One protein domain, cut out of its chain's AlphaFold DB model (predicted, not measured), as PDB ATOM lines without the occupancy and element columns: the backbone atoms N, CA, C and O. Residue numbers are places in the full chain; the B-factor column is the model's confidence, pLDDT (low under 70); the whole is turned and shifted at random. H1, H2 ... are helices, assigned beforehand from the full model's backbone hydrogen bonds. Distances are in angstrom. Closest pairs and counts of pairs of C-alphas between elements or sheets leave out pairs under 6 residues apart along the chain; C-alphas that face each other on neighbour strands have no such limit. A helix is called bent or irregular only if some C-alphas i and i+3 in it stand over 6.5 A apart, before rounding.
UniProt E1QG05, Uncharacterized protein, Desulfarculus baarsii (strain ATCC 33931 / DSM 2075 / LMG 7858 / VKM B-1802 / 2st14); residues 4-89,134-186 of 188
ATOM      1  N   ALA A   4     213.357  66.766 -10.297       71.44
ATOM      2  CA  ALA A   4     212.708  66.031  -9.215       71.44
ATOM      3  C   ALA A   4     212.879  64.504  -9.342       71.44
ATOM      4  O   ALA A   4     213.159  63.839  -8.355       71.44
ATOM      5  N   GLN A   5     212.787  63.946 -10.556       74.12
ATOM      6  CA  GLN A   5     212.959  62.503 -10.787       74.12
ATOM      7  C   GLN A   5     214.407  62.053 -10.571       74.12
ATOM      8  O   GLN A   5     214.652  60.946 -10.101       74.12
ATOM      9  N   GLU A   6     215.374  62.906 -10.906       74.94
ATOM     10  CA  GLU A   6     216.799  62.618 -10.719       74.94
ATOM     11  C   GLU A   6     217.193  62.623  -9.243       74.94
ATOM     12  O   GLU A   6     217.928  61.744  -8.801       74.94
ATOM     13  N   GLN A   7     216.625  63.543  -8.459       78.38
ATOM     14  CA  GLN A   7     216.792  63.568  -7.005       78.38
ATOM     15  C   GLN A   7     216.149  62.353  -6.329       78.38
ATOM     16  O   GLN A   7     216.771  61.759  -5.450       78.38
ATOM     17  N   THR A   8     214.949  61.947  -6.755       84.81
ATOM     18  CA  THR A   8     214.299  60.729  -6.245       84.81
ATOM     19  C   THR A   8     215.153  59.495  -6.520       84.81
ATOM     20  O   THR A   8     215.455  58.747  -5.596       84.81
ATOM     21  N   LYS A   9     215.639  59.334  -7.755       86.81
ATOM     22  CA  LYS A   9     216.491  58.200  -8.132       86.81
ATOM     23  C   LYS A   9     217.826  58.185  -7.376       86.81
ATOM     24  O   LYS A   9     218.294  57.129  -6.963       86.81
ATOM     25  N   ALA A  10     218.440  59.352  -7.175       87.81
ATOM     26  CA  ALA A  10     219.672  59.468  -6.399       87.81
ATOM     27  C   ALA A  10     219.468  59.056  -4.930       87.81
ATOM     28  O   ALA A  10     220.312  58.357  -4.368       87.81
ATOM     29  N   ALA A  11     218.341  59.445  -4.326       89.62
ATOM     30  CA  ALA A  11     217.984  59.036  -2.971       89.62
ATOM     31  C   ALA A  11     217.729  57.522  -2.876       89.62
ATOM     32  O   ALA A  11     218.268  56.880  -1.981       89.62
ATOM     33  N   GLU A  12     216.986  56.942  -3.823       90.00
ATOM     34  CA  GLU A  12     216.732  55.494  -3.890       90.00
ATOM     35  C   GLU A  12     218.031  54.687  -3.976       90.00
ATOM     36  O   GLU A  12     218.220  53.724  -3.234       90.00
ATOM     37  N   HIS A  13     218.961  55.099  -4.841       90.50
ATOM     38  CA  HIS A  13     220.252  54.430  -4.956       90.50
ATOM     39  C   HIS A  13     221.120  54.616  -3.712       90.50
ATOM     40  O   HIS A  13     221.754  53.662  -3.271       90.50
ATOM     41  N   ALA A  14     221.122  55.804  -3.103       92.31
ATOM     42  CA  ALA A  14     221.819  56.006  -1.842       92.31
ATOM     43  C   ALA A  14     221.264  55.077  -0.744       92.31
ATOM     44  O   ALA A  14     222.046  54.494   0.006       92.31
ATOM     45  N   THR A  15     219.939  54.900  -0.664       93.19
ATOM     46  CA  THR A  15     219.308  53.968   0.284       93.19
ATOM     47  C   THR A  15     219.718  52.530  -0.014       93.19
ATOM     48  O   THR A  15     220.171  51.833   0.889       93.19
ATOM     49  N   ALA A  16     219.668  52.109  -1.281       90.12
ATOM     50  CA  ALA A  16     220.097  50.772  -1.686       90.12
ATOM     51  C   ALA A  16     221.566  50.494  -1.321       90.12
ATOM     52  O   ALA A  16     221.881  49.420  -0.813       90.12
ATOM     53  N   VAL A  17     222.458  51.468  -1.526       91.56
ATOM     54  CA  VAL A  17     223.875  51.375  -1.144       91.56
ATOM     55  C   VAL A  17     224.036  51.277   0.372       91.56
ATOM     56  O   VAL A  17     224.806  50.443   0.846       91.56
ATOM     57  N   TYR A  18     223.316  52.097   1.141       93.44
ATOM     58  CA  TYR A  18     223.382  52.080   2.604       93.44
ATOM     59  C   TYR A  18     222.900  50.740   3.186       93.44
ATOM     60  O   TYR A  18     223.579  50.152   4.033       93.44
ATOM     61  N   ASP A  19     221.783  50.218   2.679       92.94
ATOM     62  CA  ASP A  19     221.213  48.935   3.103       92.94
ATOM     63  C   ASP A  19     222.091  47.753   2.671       92.94
ATOM     64  O   ASP A  19     222.287  46.797   3.428       92.94
ATOM     65  N   LEU A  20     222.666  47.813   1.466       90.19
ATOM     66  CA  LEU A  20     223.616  46.809   0.993       90.19
ATOM     67  C   LEU A  20     224.884  46.804   1.855       90.19
ATOM     68  O   LEU A  20     225.344  45.730   2.237       90.19
ATOM     69  N   ALA A  21     225.415  47.974   2.218       91.50
ATOM     70  CA  ALA A  21     226.555  48.080   3.124       91.50
ATOM     71  C   ALA A  21     226.250  47.490   4.512       91.50
ATOM     72  O   ALA A  21     227.109  46.814   5.075       91.50
ATOM     73  N   ALA A  22     225.035  47.682   5.039       91.62
ATOM     74  CA  ALA A  22     224.605  47.076   6.302       91.62
ATOM     75  C   ALA A  22     224.565  45.541   6.211       91.62
ATOM     76  O   ALA A  22     225.196  44.848   7.010       91.62
ATOM     77  N   ARG A  23     223.900  45.003   5.180       90.62
ATOM     78  CA  ARG A  23     223.791  43.551   4.942       90.62
ATOM     79  C   ARG A  23     225.149  42.893   4.718       90.62
ATOM     80  O   ARG A  23     225.401  41.795   5.219       90.62
ATOM     81  N   LEU A  24     226.023  43.549   3.954       86.75
ATOM     82  CA  LEU A  24     227.398  43.102   3.776       86.75
ATOM     83  C   LEU A  24     228.130  43.147   5.115       86.75
ATOM     84  O   LEU A  24     228.694  42.132   5.495       86.75
ATOM     85  N   GLY A  25     228.047  44.238   5.878       86.81
ATOM     86  CA  GLY A  25     228.675  44.342   7.198       86.81
ATOM     87  C   GLY A  25     228.289  43.213   8.156       86.81
ATOM     88  O   GLY A  25     229.165  42.596   8.762       86.81
ATOM     89  N   GLU A  26     227.005  42.862   8.222       88.94
ATOM     90  CA  GLU A  26     226.527  41.707   8.992       88.94
ATOM     91  C   GLU A  26     227.090  40.380   8.469       88.94
ATOM     92  O   GLU A  26     227.540  39.537   9.246       88.94
ATOM     93  N   THR A  27     227.093  40.188   7.148       86.31
ATOM     94  CA  THR A  27     227.624  38.972   6.512       86.31
ATOM     95  C   THR A  27     229.117  38.806   6.798       86.31
ATOM     96  O   THR A  27     229.559  37.713   7.152       86.31
ATOM     97  N   LEU A  28     229.884  39.894   6.706       82.00
ATOM     98  CA  LEU A  28     231.317  39.942   6.995       82.00
ATOM     99  C   LEU A  28     231.597  39.621   8.463       82.00
ATOM    100  O   LEU A  28     232.438  38.773   8.764       82.00
ATOM    101  N   ALA A  29     230.845  40.244   9.371       80.38
ATOM    102  CA  ALA A  29     230.941  39.987  10.800       80.38
ATOM    103  C   ALA A  29     230.646  38.512  11.135       80.38
ATOM    104  O   ALA A  29     231.383  37.887  11.898       80.38
ATOM    105  N   ASN A  30     229.609  37.929  10.525       80.75
ATOM    106  CA  ASN A  30     229.249  36.521  10.706       80.75
ATOM    107  C   ASN A  30     230.312  35.558  10.155       80.75
ATOM    108  O   ASN A  30     230.619  34.552  10.794       80.75
ATOM    109  N   ALA A  31     230.874  35.853   8.980       75.75
ATOM    110  CA  ALA A  31     231.895  35.015   8.356       75.75
ATOM    111  C   ALA A  31     233.182  34.948   9.196       75.75
ATOM    112  O   ALA A  31     233.817  33.893   9.281       75.75
ATOM    113  N   LEU A  32     233.552  36.061   9.836       70.25
ATOM    114  CA  LEU A  32     234.737  36.135  10.686       70.25
ATOM    115  C   LEU A  32     234.532  35.460  12.046       70.25
ATOM    116  O   LEU A  32     235.418  34.729  12.477       70.25
ATOM    117  N   ASP A  33     233.359  35.611  12.666       67.00
ATOM    118  CA  ASP A  33     233.018  34.928  13.925       67.00
ATOM    119  C   ASP A  33     232.996  33.394  13.779       67.00
ATOM    120  O   ASP A  33     233.489  32.669  14.639       67.00
ATOM    121  N   GLY A  34     232.502  32.875  12.647       60.53
ATOM    122  CA  GLY A  34     232.516  31.432  12.366       60.53
ATOM    123  C   GLY A  34     233.909  30.845  12.096       60.53
ATOM    124  O   GLY A  34     234.077  29.628  12.151       60.53
ATOM    125  N   SER A  35     234.897  31.694  11.800       56.91
ATOM    126  CA  SER A  35     236.250  31.282  11.396       56.91
ATOM    127  C   SER A  35     237.307  31.529  12.477       56.91
ATOM    128  O   SER A  35     238.356  30.886  12.462       56.91
ATOM    129  N   VAL A  36     237.059  32.463  13.400       58.16
ATOM    130  CA  VAL A  36     238.010  32.888  14.431       58.16
ATOM    131  C   VAL A  36     237.250  33.111  15.733       58.16
ATOM    132  O   VAL A  36     236.363  33.958  15.799       58.16
ATOM    133  N   ALA A  37     237.613  32.379  16.789       55.44
ATOM    134  CA  ALA A  37     237.052  32.631  18.110       55.44
ATOM    135  C   ALA A  37     237.441  34.050  18.550       55.44
ATOM    136  O   ALA A  37     238.622  34.326  18.770       55.44
ATOM    137  N   MET A  38     236.461  34.948  18.675       54.84
ATOM    138  CA  MET A  38     236.678  36.306  19.173       54.84
ATOM    139  C   MET A  38     236.991  36.261  20.674       54.84
ATOM    140  O   MET A  38     236.132  36.473  21.526       54.84
ATOM    141  N   THR A  39     238.232  35.934  21.024       47.56
ATOM    142  CA  THR A  39     238.730  36.037  22.394       47.56
ATOM    143  C   THR A  39     239.407  37.387  22.543       47.56
ATOM    144  O   THR A  39     240.563  37.535  22.165       47.56
ATOM    145  N   GLY A  40     238.678  38.379  23.050       47.06
ATOM    146  CA  GLY A  40     239.211  39.725  23.247       47.06
ATOM    147  C   GLY A  40     238.168  40.812  23.049       47.06
ATOM    148  O   GLY A  40     238.110  41.433  21.998       47.06
ATOM    149  N   ALA A  41     237.376  41.087  24.080       46.75
ATOM    150  CA  ALA A  41     236.726  42.380  24.231       46.75
ATOM    151  C   ALA A  41     236.506  42.658  25.727       46.75
ATOM    152  O   ALA A  41     236.193  41.730  26.471       46.75
ATOM    153  N   PRO A  42     236.579  43.923  26.182       43.97
ATOM    154  CA  PRO A  42     236.075  44.337  27.500       43.97
ATOM    155  C   PRO A  42     234.557  44.105  27.673       43.97
ATOM    156  O   PRO A  42     234.000  44.355  28.738       43.97
ATOM    157  N   LEU A  43     233.887  43.598  26.636       46.50
ATOM    158  CA  LEU A  43     232.487  43.217  26.597       46.50
ATOM    159  C   LEU A  43     232.440  41.701  26.371       46.50
ATOM    160  O   LEU A  43     232.535  41.244  25.237       46.50
ATOM    161  N   ASN A  44     232.303  40.909  27.437       56.25
ATOM    162  CA  ASN A  44     232.185  39.438  27.397       56.25
ATOM    163  C   ASN A  44     230.888  38.932  26.705       56.25
ATOM    164  O   ASN A  44     230.412  37.838  27.004       56.25
ATOM    165  N   ASP A  45     230.291  39.722  25.806       65.25
ATOM    166  CA  ASP A  45     229.088  39.396  25.042       65.25
ATOM    167  C   ASP A  45     229.427  39.260  23.541       65.25
ATOM    168  O   ASP A  45     229.617  40.268  22.846       65.25
ATOM    169  N   PRO A  46     229.466  38.024  23.006       67.00
ATOM    170  CA  PRO A  46     229.724  37.757  21.591       67.00
ATOM    171  C   PRO A  46     228.744  38.441  20.631       67.00
ATOM    172  O   PRO A  46     229.105  38.755  19.496       67.00
ATOM    173  N   LYS A  47     227.497  38.692  21.055       72.69
ATOM    174  CA  LYS A  47     226.515  39.394  20.217       72.69
ATOM    175  C   LYS A  47     226.879  40.862  20.078       72.69
ATOM    176  O   LYS A  47     226.800  41.406  18.982       72.69
ATOM    177  N   LEU A  48     227.313  41.488  21.168       69.06
ATOM    178  CA  LEU A  48     227.706  42.891  21.163       69.06
ATOM    179  C   LEU A  48     228.984  43.114  20.343       69.06
ATOM    180  O   LEU A  48     229.036  44.049  19.546       69.06
ATOM    181  N   ALA A  49     229.968  42.216  20.465       70.25
ATOM    182  CA  ALA A  49     231.182  42.239  19.646       70.25
ATOM    183  C   ALA A  49     230.870  42.102  18.143       70.25
ATOM    184  O   ALA A  49     231.374  42.872  17.325       70.25
ATOM    185  N   ARG A  50     229.971  41.179  17.782       77.06
ATOM    186  CA  ARG A  50     229.514  40.992  16.398       77.06
ATOM    187  C   ARG A  50     228.786  42.217  15.850       77.06
ATOM    188  O   ARG A  50     229.073  42.629  14.730       77.06
ATOM    189  N   SER A  51     227.879  42.813  16.621       77.81
ATOM    190  CA  SER A  51     227.160  44.026  16.211       77.81
ATOM    191  C   SER A  51     228.101  45.217  16.027       77.81
ATOM    192  O   SER A  51     227.971  45.954  15.050       77.81
ATOM    193  N   ALA A  52     229.085  45.387  16.915       76.50
ATOM    194  CA  ALA A  52     230.106  46.424  16.771       76.50
ATOM    195  C   ALA A  52     230.944  46.216  15.499       76.50
ATOM    196  O   ALA A  52     231.178  47.157  14.744       76.50
ATOM    197  N   MET A  53     231.334  44.970  15.220       79.69
ATOM    198  CA  MET A  53     232.063  44.609  14.007       79.69
ATOM    199  C   MET A  53     231.239  44.834  12.733       79.69
ATOM    200  O   MET A  53     231.756  45.390  11.766       79.69
ATOM    201  N   ALA A  54     229.959  44.454  12.729       86.56
ATOM    202  CA  ALA A  54     229.059  44.717  11.609       86.56
ATOM    203  C   ALA A  54     228.950  46.223  11.326       86.56
ATOM    204  O   ALA A  54     229.036  46.636  10.170       86.56
ATOM    205  N   GLY A  55     228.862  47.041  12.382       86.19
ATOM    206  CA  GLY A  55     228.917  48.498  12.286       86.19
ATOM    207  C   GLY A  55     230.224  48.998  11.661       86.19
ATOM    208  O   GLY A  55     230.184  49.754  10.695       86.19
ATOM    209  N   LEU A  56     231.383  48.535  12.143       84.88
ATOM    210  CA  LEU A  56     232.688  48.915  11.581       84.88
ATOM    211  C   LEU A  56     232.771  48.619  10.077       84.88
ATOM    212  O   LEU A  56     233.148  49.494   9.295       84.88
ATOM    213  N   PHE A  57     232.351  47.422   9.658       88.00
ATOM    214  CA  PHE A  57     232.280  47.073   8.240       88.00
ATOM    215  C   PHE A  57     231.320  47.966   7.463       88.00
ATOM    216  O   PHE A  57     231.703  48.491   6.419       88.00
ATOM    217  N   GLN A  58     230.095  48.160   7.956       91.31
ATOM    218  CA  GLN A  58     229.098  48.985   7.285       91.31
ATOM    219  C   GLN A  58     229.634  50.396   7.031       91.31
ATOM    220  O   GLN A  58     229.605  50.860   5.894       91.31
ATOM    221  N   TYR A  59     230.151  51.081   8.054       90.25
ATOM    222  CA  TYR A  59     230.605  52.466   7.900       90.25
ATOM    223  C   TYR A  59     231.863  52.582   7.033       90.25
ATOM    224  O   TYR A  59     231.965  53.539   6.262       90.25
ATOM    225  N   GLY A  60     232.766  51.596   7.069       89.94
ATOM    226  CA  GLY A  60     233.901  51.536   6.145       89.94
ATOM    227  C   GLY A  60     233.485  51.310   4.688       89.94
ATOM    228  O   GLY A  60     234.005  51.963   3.780       89.94
ATOM    229  N   LEU A  61     232.493  50.449   4.449       90.38
ATOM    230  CA  LEU A  61     231.903  50.230   3.126       90.38
ATOM    231  C   LEU A  61     231.177  51.484   2.617       90.38
ATOM    232  O   LEU A  61     231.359  51.870   1.462       90.38
ATOM    233  N   VAL A  62     230.427  52.174   3.479       92.38
ATOM    234  CA  VAL A  62     229.797  53.455   3.130       92.38
ATOM    235  C   VAL A  62     230.851  54.509   2.778       92.38
ATOM    236  O   VAL A  62     230.669  55.232   1.800       92.38
ATOM    237  N   PHE A  63     231.978  54.572   3.492       93.06
ATOM    238  CA  PHE A  63     233.065  55.486   3.129       93.06
ATOM    239  C   PHE A  63     233.626  55.179   1.734       93.06
ATOM    240  O   PHE A  63     233.810  56.087   0.922       93.06
ATOM    241  N   CYS A  64     233.830  53.899   1.406       89.88
ATOM    242  CA  CYS A  64     234.240  53.491   0.058       89.88
ATOM    243  C   CYS A  64     233.228  53.954  -1.007       89.88
ATOM    244  O   CYS A  64     233.619  54.440  -2.069       89.88
ATOM    245  N   ALA A  65     231.929  53.837  -0.723       90.31
ATOM    246  CA  ALA A  65     230.867  54.323  -1.600       90.31
ATOM    247  C   ALA A  65     230.888  55.847  -1.789       90.31
ATOM    248  O   ALA A  65     230.728  56.316  -2.918       90.31
ATOM    249  N   LEU A  66     231.137  56.618  -0.730       92.44
ATOM    250  CA  LEU A  66     231.281  58.077  -0.807       92.44
ATOM    251  C   LEU A  66     232.482  58.489  -1.668       92.44
ATOM    252  O   LEU A  66     232.338  59.343  -2.546       92.44
ATOM    253  N   GLU A  67     233.629  57.828  -1.496       90.94
ATOM    254  CA  GLU A  67     234.818  58.036  -2.332       90.94
ATOM    255  C   GLU A  67     234.527  57.742  -3.808       90.94
ATOM    256  O   GLU A  67     234.897  58.509  -4.700       90.94
ATOM    257  N   LYS A  68     233.795  56.661  -4.088       87.00
ATOM    258  CA  LYS A  68     233.400  56.325  -5.458       87.00
ATOM    259  C   LYS A  68     232.413  57.331  -6.043       87.00
ATOM    260  O   LYS A  68     232.564  57.699  -7.207       87.00
ATOM    261  N   CYS A  69     231.468  57.840  -5.250       89.00
ATOM    262  CA  CYS A  69     230.604  58.943  -5.673       89.00
ATOM    263  C   CYS A  69     231.443  60.168  -6.054       89.00
ATOM    264  O   CYS A  69     231.195  60.767  -7.095       89.00
ATOM    265  N   ALA A  70     232.460  60.523  -5.259       90.00
ATOM    266  CA  ALA A  70     233.350  61.646  -5.554       90.00
ATOM    267  C   ALA A  70     234.144  61.442  -6.857       90.00
ATOM    268  O   ALA A  70     234.200  62.360  -7.676       90.00
ATOM    269  N   ILE A  71     234.687  60.241  -7.084       87.88
ATOM    270  CA  ILE A  71     235.388  59.872  -8.327       87.88
ATOM    271  C   ILE A  71     234.447  59.982  -9.535       87.88
ATOM    272  O   ILE A  71     234.783  60.604 -10.546       87.88
ATOM    273  N   ASN A  72     233.238  59.431  -9.425       87.31
ATOM    274  CA  ASN A  72     232.286  59.376 -10.529       87.31
ATOM    275  C   ASN A  72     231.656  60.742 -10.871       87.31
ATOM    276  O   ASN A  72     231.044  60.873 -11.933       87.31
ATOM    277  N   ARG A  73     231.856  61.793 -10.056       87.44
ATOM    278  CA  ARG A  73     231.442  63.171 -10.407       87.44
ATOM    279  C   ARG A  73     232.027  63.650 -11.738       87.44
ATOM    280  O   ARG A  73     231.455  64.544 -12.350       87.44
ATOM    281  N   GLN A  74     233.137  63.069 -12.193       86.81
ATOM    282  CA  GLN A  74     233.705  63.363 -13.513       86.81
ATOM    283  C   GLN A  74     232.790  62.918 -14.667       86.81
ATOM    284  O   GLN A  74     232.802  63.543 -15.723       86.81
ATOM    285  N   ALA A  75     231.998  61.861 -14.466       86.75
ATOM    286  CA  ALA A  75     231.059  61.343 -15.458       86.75
ATOM    287  C   ALA A  75     229.692  62.043 -15.380       86.75
ATOM    288  O   ALA A  75     229.132  62.413 -16.407       86.75
ATOM    289  N   ASP A  76     229.173  62.248 -14.165       86.56
ATOM    290  CA  ASP A  76     227.930  62.994 -13.924       86.56
ATOM    291  C   ASP A  76     227.989  63.732 -12.579       86.56
ATOM    292  O   ASP A  76     227.677  63.197 -11.512       86.56
ATOM    293  N   ALA A  77     228.418  64.992 -12.623       88.88
ATOM    294  CA  ALA A  77     228.656  65.778 -11.419       88.88
ATOM    295  C   ALA A  77     227.400  65.954 -10.558       88.88
ATOM    296  O   ALA A  77     227.493  65.940  -9.329       88.88
ATOM    297  N   ARG A  78     226.231  66.129 -11.183       89.88
ATOM    298  CA  ARG A  78     224.996  66.466 -10.471       89.88
ATOM    299  C   ARG A  78     224.428  65.244  -9.771       89.88
ATOM    300  O   ARG A  78     224.153  65.303  -8.570       89.88
ATOM    301  N   TYR A  79     224.275  64.153 -10.508       89.12
ATOM    302  CA  TYR A  79     223.699  62.928  -9.984       89.12
ATOM    303  C   TYR A  79     224.580  62.331  -8.874       89.12
ATOM    304  O   TYR A  79     224.088  62.055  -7.780       89.12
ATOM    305  N   TRP A  80     225.898  62.232  -9.084       90.06
ATOM    306  CA  TRP A  80     226.804  61.655  -8.082       90.06
ATOM    307  C   TRP A  80     227.006  62.541  -6.849       90.06
ATOM    308  O   TRP A  80     227.238  62.028  -5.752       90.06
ATOM    309  N   ALA A  81     226.872  63.865  -6.985       91.75
ATOM    310  CA  ALA A  81     226.802  64.749  -5.824       91.75
ATOM    311  C   ALA A  81     225.529  64.498  -5.001       91.75
ATOM    312  O   ALA A  81     225.618  64.432  -3.776       91.75
ATOM    313  N   ALA A  82     224.377  64.304  -5.652       92.06
ATOM    314  CA  ALA A  82     223.117  64.016  -4.968       92.06
ATOM    315  C   ALA A  82     223.137  62.651  -4.255       92.06
ATOM    316  O   ALA A  82     222.747  62.579  -3.090       92.06
ATOM    317  N   VAL A  83     223.649  61.597  -4.907       91.56
ATOM    318  CA  VAL A  83     223.821  60.270  -4.283       91.56
ATOM    319  C   VAL A  83     224.745  60.370  -3.069       91.56
ATOM    320  O   VAL A  83     224.385  59.917  -1.985       91.56
ATOM    321  N   GLY A  84     225.907  61.018  -3.223       93.44
ATOM    322  CA  GLY A  84     226.870  61.186  -2.134       93.44
ATOM    323  C   GLY A  84     226.299  61.958  -0.941       93.44
ATOM    324  O   GLY A  84     226.463  61.525   0.193       93.44
ATOM    325  N   GLN A  85     225.572  63.055  -1.181       94.56
ATOM    326  CA  GLN A  85     224.927  63.834  -0.115       94.56
ATOM    327  C   GLN A  85     223.841  63.040   0.616       94.56
ATOM    328  O   GLN A  85     223.772  63.081   1.844       94.56
ATOM    329  N   ALA A  86     223.000  62.308  -0.120       93.81
ATOM    330  CA  ALA A  86     221.965  61.474   0.483       93.81
ATOM    331  C   ALA A  86     222.583  60.352   1.332       93.81
ATOM    332  O   ALA A  86     222.154  60.130   2.466       93.81
ATOM    333  N   LEU A  87     223.621  59.690   0.813       94.00
ATOM    334  CA  LEU A  87     224.344  58.631   1.512       94.00
ATOM    335  C   LEU A  87     225.035  59.155   2.779       94.00
ATOM    336  O   LEU A  87     224.907  58.546   3.842       94.00
ATOM    337  N   GLU A  88     225.706  60.306   2.688       94.62
ATOM    338  CA  GLU A  88     226.336  60.963   3.834       94.62
ATOM    339  C   GLU A  88     225.304  61.301   4.917       94.62
ATOM    340  O   GLU A  88     225.511  60.999   6.096       94.62
ATOM    341  N   PHE A  89     224.165  61.876   4.522       93.44
ATOM    342  CA  PHE A  89     223.082  62.207   5.442       93.44
ATOM    343  C   PHE A  89     222.546  60.969   6.174       93.44
ATOM    344  O   PHE A  89     222.395  60.999   7.398       93.44
ATOM    345  N   LEU A 134     240.415  55.873  -2.122       82.75
ATOM    346  CA  LEU A 134     240.513  54.797  -3.119       82.75
ATOM    347  C   LEU A 134     241.513  55.135  -4.235       82.75
ATOM    348  O   LEU A 134     242.069  54.230  -4.853       82.75
ATOM    349  N   GLN A 135     241.776  56.423  -4.472       85.25
ATOM    350  CA  GLN A 135     242.743  56.876  -5.475       85.25
ATOM    351  C   GLN A 135     244.193  56.587  -5.059       85.25
ATOM    352  O   GLN A 135     245.058  56.421  -5.915       85.25
ATOM    353  N   ASN A 136     244.445  56.425  -3.758       86.19
ATOM    354  CA  ASN A 136     245.778  56.178  -3.209       86.19
ATOM    355  C   ASN A 136     246.180  54.695  -3.274       86.19
ATOM    356  O   ASN A 136     247.136  54.287  -2.621       86.19
ATOM    357  N   ILE A 137     245.471  53.857  -4.044       79.31
ATOM    358  CA  ILE A 137     245.752  52.414  -4.118       79.31
ATOM    359  C   ILE A 137     247.189  52.110  -4.571       79.31
ATOM    360  O   ILE A 137     247.787  51.140  -4.111       79.31
ATOM    361  N   ALA A 138     247.771  52.969  -5.414       80.69
ATOM    362  CA  ALA A 138     249.160  52.856  -5.858       80.69
ATOM    363  C   ALA A 138     250.184  53.139  -4.739       80.69
ATOM    364  O   ALA A 138     251.313  52.663  -4.814       80.69
ATOM    365  N   GLU A 139     249.793  53.874  -3.694       82.88
ATOM    366  CA  GLU A 139     250.622  54.160  -2.514       82.88
ATOM    367  C   GLU A 139     250.558  53.039  -1.460       82.88
ATOM    368  O   GLU A 139     251.247  53.093  -0.440       82.88
ATOM    369  N   GLY A 140     249.742  52.010  -1.710       76.00
ATOM    370  CA  GLY A 140     249.562  50.843  -0.855       76.00
ATOM    371  C   GLY A 140     248.192  50.792  -0.163       76.00
ATOM    372  O   GLY A 140     247.520  51.815   0.000       76.00
ATOM    373  N   PRO A 141     247.765  49.597   0.291       75.62
ATOM    374  CA  PRO A 141     246.427  49.380   0.849       75.62
ATOM    375  C   PRO A 141     246.161  50.244   2.086       75.62
ATOM    376  O   PRO A 141     245.045  50.717   2.274       75.62
ATOM    377  N   ASP A 142     247.194  50.538   2.872       80.25
ATOM    378  CA  ASP A 142     247.151  51.357   4.087       80.25
ATOM    379  C   ASP A 142     246.726  52.813   3.879       80.25
ATOM    380  O   ASP A 142     246.373  53.486   4.848       80.25
ATOM    381  N   LYS A 143     246.797  53.312   2.641       83.75
ATOM    382  CA  LYS A 143     246.354  54.659   2.253       83.75
ATOM    383  C   LYS A 143     244.923  54.676   1.721       83.75
ATOM    384  O   LYS A 143     244.413  55.736   1.361       83.75
ATOM    385  N   THR A 144     244.277  53.513   1.688       85.69
ATOM    386  CA  THR A 144     242.907  53.338   1.211       85.69
ATOM    387  C   THR A 144     241.940  53.137   2.378       85.69
ATOM    388  O   THR A 144     242.348  52.676   3.450       85.69
ATOM    389  N   PRO A 145     240.639  53.410   2.181       85.31
ATOM    390  CA  PRO A 145     239.619  53.130   3.188       85.31
ATOM    391  C   PRO A 145     239.590  51.663   3.618       85.31
ATOM    392  O   PRO A 145     239.358  51.358   4.782       85.31
ATOM    393  N   VAL A 146     239.891  50.752   2.688       82.44
ATOM    394  CA  VAL A 146     240.003  49.320   2.969       82.44
ATOM    395  C   VAL A 146     241.114  49.066   3.988       82.44
ATOM    396  O   VAL A 146     240.872  48.396   4.987       82.44
ATOM    397  N   GLY A 147     242.297  49.658   3.802       81.31
ATOM    398  CA  GLY A 147     243.410  49.534   4.749       81.31
ATOM    399  C   GLY A 147     243.093  50.081   6.138       81.31
ATOM    400  O   GLY A 147     243.436  49.448   7.136       81.31
ATOM    401  N   VAL A 148     242.397  51.218   6.219       86.19
ATOM    402  CA  VAL A 148     241.914  51.766   7.499       86.19
ATOM    403  C   VAL A 148     240.961  50.784   8.184       86.19
ATOM    404  O   VAL A 148     241.159  50.456   9.353       86.19
ATOM    405  N   LEU A 149     239.980  50.259   7.448       84.06
ATOM    406  CA  LEU A 149     239.012  49.290   7.959       84.06
ATOM    407  C   LEU A 149     239.700  48.021   8.488       84.06
ATOM    408  O   LEU A 149     239.425  47.581   9.603       84.06
ATOM    409  N   ILE A 150     240.660  47.471   7.740       77.69
ATOM    410  CA  ILE A 150     241.453  46.311   8.172       77.69
ATOM    411  C   ILE A 150     242.203  46.618   9.470       77.69
ATOM    412  O   ILE A 150     242.188  45.795  10.386       77.69
ATOM    413  N   LYS A 151     242.836  47.793   9.584       79.81
ATOM    414  CA  LYS A 151     243.579  48.204  10.788       79.81
ATOM    415  C   LYS A 151     242.691  48.362  12.018       79.81
ATOM    416  O   LYS A 151     243.163  48.106  13.120       79.81
ATOM    417  N   GLN A 152     241.434  48.758  11.847       78.88
ATOM    418  CA  GLN A 152     240.475  48.853  12.952       78.88
ATOM    419  C   GLN A 152     239.980  47.480  13.406       78.88
ATOM    420  O   GLN A 152     239.781  47.246  14.595       78.88
ATOM    421  N   ILE A 153     239.794  46.566  12.458       73.62
ATOM    422  CA  ILE A 153     239.177  45.264  12.704       73.62
ATOM    423  C   ILE A 153     240.203  44.250  13.210       73.62
ATOM    424  O   ILE A 153     239.912  43.504  14.136       73.62
ATOM    425  N   THR A 154     241.423  44.267  12.668       71.62
ATOM    426  CA  THR A 154     242.512  43.332  13.002       71.62
ATOM    427  C   THR A 154     242.740  43.216  14.520       71.62
ATOM    428  O   THR A 154     242.641  42.099  15.027       71.62
ATOM    429  N   PRO A 155     242.948  44.302  15.298       70.69
ATOM    430  CA  PRO A 155     243.183  44.210  16.742       70.69
ATOM    431  C   PRO A 155     242.059  43.534  17.538       70.69
ATOM    432  O   PRO A 155     242.336  42.970  18.592       70.69
ATOM    433  N   LEU A 156     240.816  43.537  17.039       64.56
ATOM    434  CA  LEU A 156     239.680  42.878  17.698       64.56
ATOM    435  C   LEU A 156     239.799  41.343  17.703       64.56
ATOM    436  O   LEU A 156     239.095  40.677  18.457       64.56
ATOM    437  N   PHE A 157     240.695  40.780  16.886       57.59
ATOM    438  CA  PHE A 157     240.958  39.339  16.809       57.59
ATOM    439  C   PHE A 157     242.243  38.917  17.525       57.59
ATOM    440  O   PHE A 157     242.412  37.737  17.828       57.59
ATOM    441  N   TYR A 158     243.148  39.856  17.814       54.66
ATOM    442  CA  TYR A 158     244.453  39.561  18.404       54.66
ATOM    443  C   TYR A 158     244.516  40.017  19.866       54.66
ATOM    444  O   TYR A 158     245.140  41.022  20.192       54.66
ATOM    445  N   ALA A 159     243.930  39.233  20.780       48.94
ATOM    446  CA  ALA A 159     244.287  39.310  22.206       48.94
ATOM    447  C   ALA A 159     245.574  38.527  22.544       48.94
ATOM    448  O   ALA A 159     246.085  38.618  23.660       48.94
ATOM    449  N   LYS A 160     246.124  37.765  21.590       45.56
ATOM    450  CA  LYS A 160     247.455  37.155  21.676       45.56
ATOM    451  C   LYS A 160     248.250  37.485  20.422       45.56
ATOM    452  O   LYS A 160     247.735  37.371  19.315       45.56
ATOM    453  N   ALA A 161     249.489  37.919  20.638       40.50
ATOM    454  CA  ALA A 161     250.454  38.246  19.603       40.50
ATOM    455  C   ALA A 161     250.768  37.000  18.767       40.50
ATOM    456  O   ALA A 161     251.582  36.176  19.173       40.50
ATOM    457  N   ASP A 162     250.108  36.856  17.626       42.44
ATOM    458  CA  ASP A 162     250.511  35.923  16.582       42.44
ATOM    459  C   ASP A 162     250.131  36.518  15.223       42.44
ATOM    460  O   ASP A 162     249.141  37.234  15.114       42.44
ATOM    461  N   HIS A 163     250.949  36.325  14.195       43.84
ATOM    462  CA  HIS A 163     250.855  37.090  12.949       43.84
ATOM    463  C   HIS A 163     249.968  36.427  11.864       43.84
ATOM    464  O   HIS A 163     250.087  35.246  11.559       43.84
ATOM    465  N   SER A 164     249.199  37.276  11.165       53.66
ATOM    466  CA  SER A 164     249.001  37.324   9.694       53.66
ATOM    467  C   SER A 164     247.812  36.618   9.021       53.66
ATOM    468  O   SER A 164     247.241  37.223   8.117       53.66
ATOM    469  N   ALA A 165     247.359  35.421   9.409       59.22
ATOM    470  CA  ALA A 165     246.324  34.719   8.612       59.22
ATOM    471  C   ALA A 165     244.938  35.402   8.646       59.22
ATOM    472  O   ALA A 165     244.182  35.373   7.674       59.22
ATOM    473  N   VAL A 166     244.608  36.049   9.766       56.72
ATOM    474  CA  VAL A 166     243.330  36.756   9.934       56.72
ATOM    475  C   VAL A 166     243.331  38.082   9.171       56.72
ATOM    476  O   VAL A 166     242.310  38.449   8.601       56.72
ATOM    477  N   ALA A 167     244.476  38.770   9.090       59.28
ATOM    478  CA  ALA A 167     244.588  40.041   8.371       59.28
ATOM    479  C   ALA A 167     244.362  39.847   6.865       59.28
ATOM    480  O   ALA A 167     243.527  40.538   6.286       59.28
ATOM    481  N   ASP A 168     245.015  38.848   6.260       62.75
ATOM    482  CA  ASP A 168     244.830  38.500   4.843       62.75
ATOM    483  C   ASP A 168     243.382  38.106   4.538       62.75
ATOM    484  O   ASP A 168     242.824  38.473   3.500       62.75
ATOM    485  N   LYS A 169     242.731  37.405   5.475       66.06
ATOM    486  CA  LYS A 169     241.329  37.025   5.314       66.06
ATOM    487  C   LYS A 169     240.394  38.227   5.421       66.06
ATOM    488  O   LYS A 169     239.513  38.359   4.577       66.06
ATOM    489  N   ILE A 170     240.596  39.122   6.391       65.19
ATOM    490  CA  ILE A 170     239.833  40.378   6.493       65.19
ATOM    491  C   ILE A 170     240.006  41.186   5.204       65.19
ATOM    492  O   ILE A 170     239.007  41.578   4.611       65.19
ATOM    493  N   ILE A 171     241.245  41.350   4.725       66.88
ATOM    494  CA  ILE A 171     241.558  42.026   3.458       66.88
ATOM    495  C   ILE A 171     240.724  41.445   2.311       66.88
ATOM    496  O   ILE A 171     240.016  42.188   1.627       66.88
ATOM    497  N   GLN A 172     240.781  40.124   2.111       70.25
ATOM    498  CA  GLN A 172     240.077  39.462   1.014       70.25
ATOM    499  C   GLN A 172     238.563  39.691   1.095       70.25
ATOM    500  O   GLN A 172     237.953  40.125   0.118       70.25
ATOM    501  N   ILE A 173     237.960  39.405   2.250       69.25
ATOM    502  CA  ILE A 173     236.506  39.471   2.403       69.25
ATOM    503  C   ILE A 173     236.028  40.940   2.307       69.25
ATOM    504  O   ILE A 173     235.004  41.222   1.682       69.25
ATOM    505  N   THR A 174     236.797  41.903   2.829       67.75
ATOM    506  CA  THR A 174     236.524  43.337   2.647       67.75
ATOM    507  C   THR A 174     236.566  43.737   1.175       67.75
ATOM    508  O   THR A 174     235.648  44.412   0.713       67.75
ATOM    509  N   PHE A 175     237.578  43.314   0.411       74.88
ATOM    510  CA  PHE A 175     237.645  43.616  -1.022       74.88
ATOM    511  C   PHE A 175     236.479  43.007  -1.806       74.88
ATOM    512  O   PHE A 175     235.917  43.669  -2.681       74.88
ATOM    513  N   GLU A 176     236.084  41.775  -1.485       78.38
ATOM    514  CA  GLU A 176     234.913  41.132  -2.087       78.38
ATOM    515  C   GLU A 176     233.630  41.921  -1.791       78.38
ATOM    516  O   GLU A 176     232.870  42.214  -2.715       78.38
ATOM    517  N   ALA A 177     233.422  42.361  -0.548       72.31
ATOM    518  CA  ALA A 177     232.272  43.194  -0.196       72.31
ATOM    519  C   ALA A 177     232.285  44.558  -0.887       72.31
ATOM    520  O   ALA A 177     231.249  44.997  -1.372       72.31
ATOM    521  N   VAL A 178     233.443  45.213  -0.984       74.81
ATOM    522  CA  VAL A 178     233.586  46.475  -1.726       74.81
ATOM    523  C   VAL A 178     233.216  46.279  -3.198       74.81
ATOM    524  O   VAL A 178     232.482  47.085  -3.770       74.81
ATOM    525  N   LYS A 179     233.660  45.180  -3.816       78.81
ATOM    526  CA  LYS A 179     233.306  44.843  -5.200       78.81
ATOM    527  C   LYS A 179     231.800  44.629  -5.366       78.81
ATOM    528  O   LYS A 179     231.221  45.161  -6.316       78.81
ATOM    529  N   VAL A 180     231.174  43.873  -4.463       79.38
ATOM    530  CA  VAL A 180     229.718  43.645  -4.467       79.38
ATOM    531  C   VAL A 180     228.970  44.962  -4.268       79.38
ATOM    532  O   VAL A 180     228.074  45.266  -5.046       79.38
ATOM    533  N   LEU A 181     229.388  45.792  -3.309       75.12
ATOM    534  CA  LEU A 181     228.798  47.105  -3.049       75.12
ATOM    535  C   LEU A 181     228.816  47.991  -4.294       75.12
ATOM    536  O   LEU A 181     227.814  48.626  -4.610       75.12
ATOM    537  N   PHE A 182     229.939  48.029  -5.014       73.38
ATOM    538  CA  PHE A 182     230.028  48.845  -6.217       73.38
ATOM    539  C   PHE A 182     229.191  48.290  -7.367       73.38
ATOM    540  O   PHE A 182     228.522  49.074  -8.037       73.38
ATOM    541  N   THR A 183     229.190  46.969  -7.558       76.12
ATOM    542  CA  THR A 183     228.460  46.296  -8.646       76.12
ATOM    543  C   THR A 183     226.948  46.371  -8.443       76.12
ATOM    544  O   THR A 183     226.233  46.857  -9.317       76.12
ATOM    545  N   ASP A 184     226.467  45.958  -7.272       73.31
ATOM    546  CA  ASP A 184     225.037  45.821  -6.984       73.31
ATOM    547  C   ASP A 184     224.417  47.132  -6.479       73.31
ATOM    548  O   ASP A 184     223.231  47.378  -6.684       73.31
ATOM    549  N   GLY A 185     225.217  48.014  -5.866       59.78
ATOM    550  CA  GLY A 185     224.808  49.371  -5.488       59.78
ATOM    551  C   GLY A 185     224.751  50.353  -6.664       59.78
ATOM    552  O   GLY A 185     224.462  51.532  -6.463       59.78
ATOM    553  N   GLY A 186     225.050  49.895  -7.887       60.47
ATOM    554  CA  GLY A 186     224.988  50.710  -9.101       60.47
ATOM    555  C   GLY A 186     226.022  51.836  -9.142       60.47
ATOM    556  O   GLY A 186     225.776  52.854  -9.782       60.47
TER     557      GLY A 186
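This is residues 4 to 89 and 134 to 186 of the 188 residues of an uncharacterized protein of Desulfarculus baarsii (strain ATCC 33931 / DSM 2075 / LMG 7858 / VKM B-1802 / 2st14) (UniProt E1QG05). Four helices, H1, H2, H5 and H6, make an elongated up-and-down bundle, each running against the one before it, with H2 in its middle and H1 and H5 apart on different sides of H2. H3 folds back along the last part of H2 and packs on the first part of H1 too, while the short H4 lies to one side, crosswise to H2. The printed part has 139 residues with six named helices, in the order H1 to H6, and no named strand; the class is all helix. The whole is compact, with a radius of gyration of the C-alphas of 16.3 A, and spans 53 by 33 by 22 A.

H1, residues 4 to 33, touches H2, residues 46 to 72, at a steep tilt of 39 degrees, opposite ways; this helical hairpin has its closest C-alphas at Gly 25 and Ala 54, 4.4 A apart. H2 is the hub, touching the five other helices. With residues 62 to 72 alone it touches H3, residues 77 to 89, in a second hairpin at a shallow tilt of 19 degrees, closest at the C-alphas of Cys 69 and Trp 80, 5.3 A. H3 also touches residues 6 to 18 of H1, closest at the C-alphas of Ala 10 and Val 83, 4.7 A. Residues 53 to 64 of H2 touch H5, residues 145 to 156, at a shallow tilt of 10 degrees, opposite ways, closest at the C-alphas of Gly 60 and Leu 149, 5.9 A. H6, residues 165 to 184, forms a hairpin with H5 at a steep tilt of 41 degrees, closest at the C-alphas of Thr 154 and Ala 167, 6.0 A. H6 touches H1 at a shallow tilt of 23 degrees, closest at the C-alphas of Leu 24 and Ala 177, 6.3 A. H4, residues 134 to 139, only just touches H2, with 3 pairs of C-alphas within 8 A, the closest those of Glu 67 and Leu 134, 6.6 A. In H1, H2, H3 and H6 every O i to N i+4 pair is within hydrogen-bond range; H5 has 6 of 8, and H4 has 0 of 2 beside 1 of 3 O i to N i+3 pairs.

H1 begins at C-alpha 4 (212.708, 66.031, -9.215) and is 43.8 A long. H2 is 38.8 A long from C-alpha 46 (229.724, 37.757, 21.591), and H6 is 28.6 A long, ending at C-alpha 184 (225.037, 45.821, -6.984). H4 is irregular, with C-alphas 135 and 138 7.6 A apart; H5 is irregular only just, with C-alphas 152 and 155 6.6 A apart.

The C-alphas farthest apart, of Ala 4 and Ala 161, are 55.0 A apart. Residues 90 to 133 are not printed, and C-alphas 89 and 134 are 20.8 A apart across the cut. The link from H1 to H2 is long, with 12 residues. Mean pLDDT of the printed part is 77.4; 35 residues are under 70, among them 33 to 46 and 156 to 171.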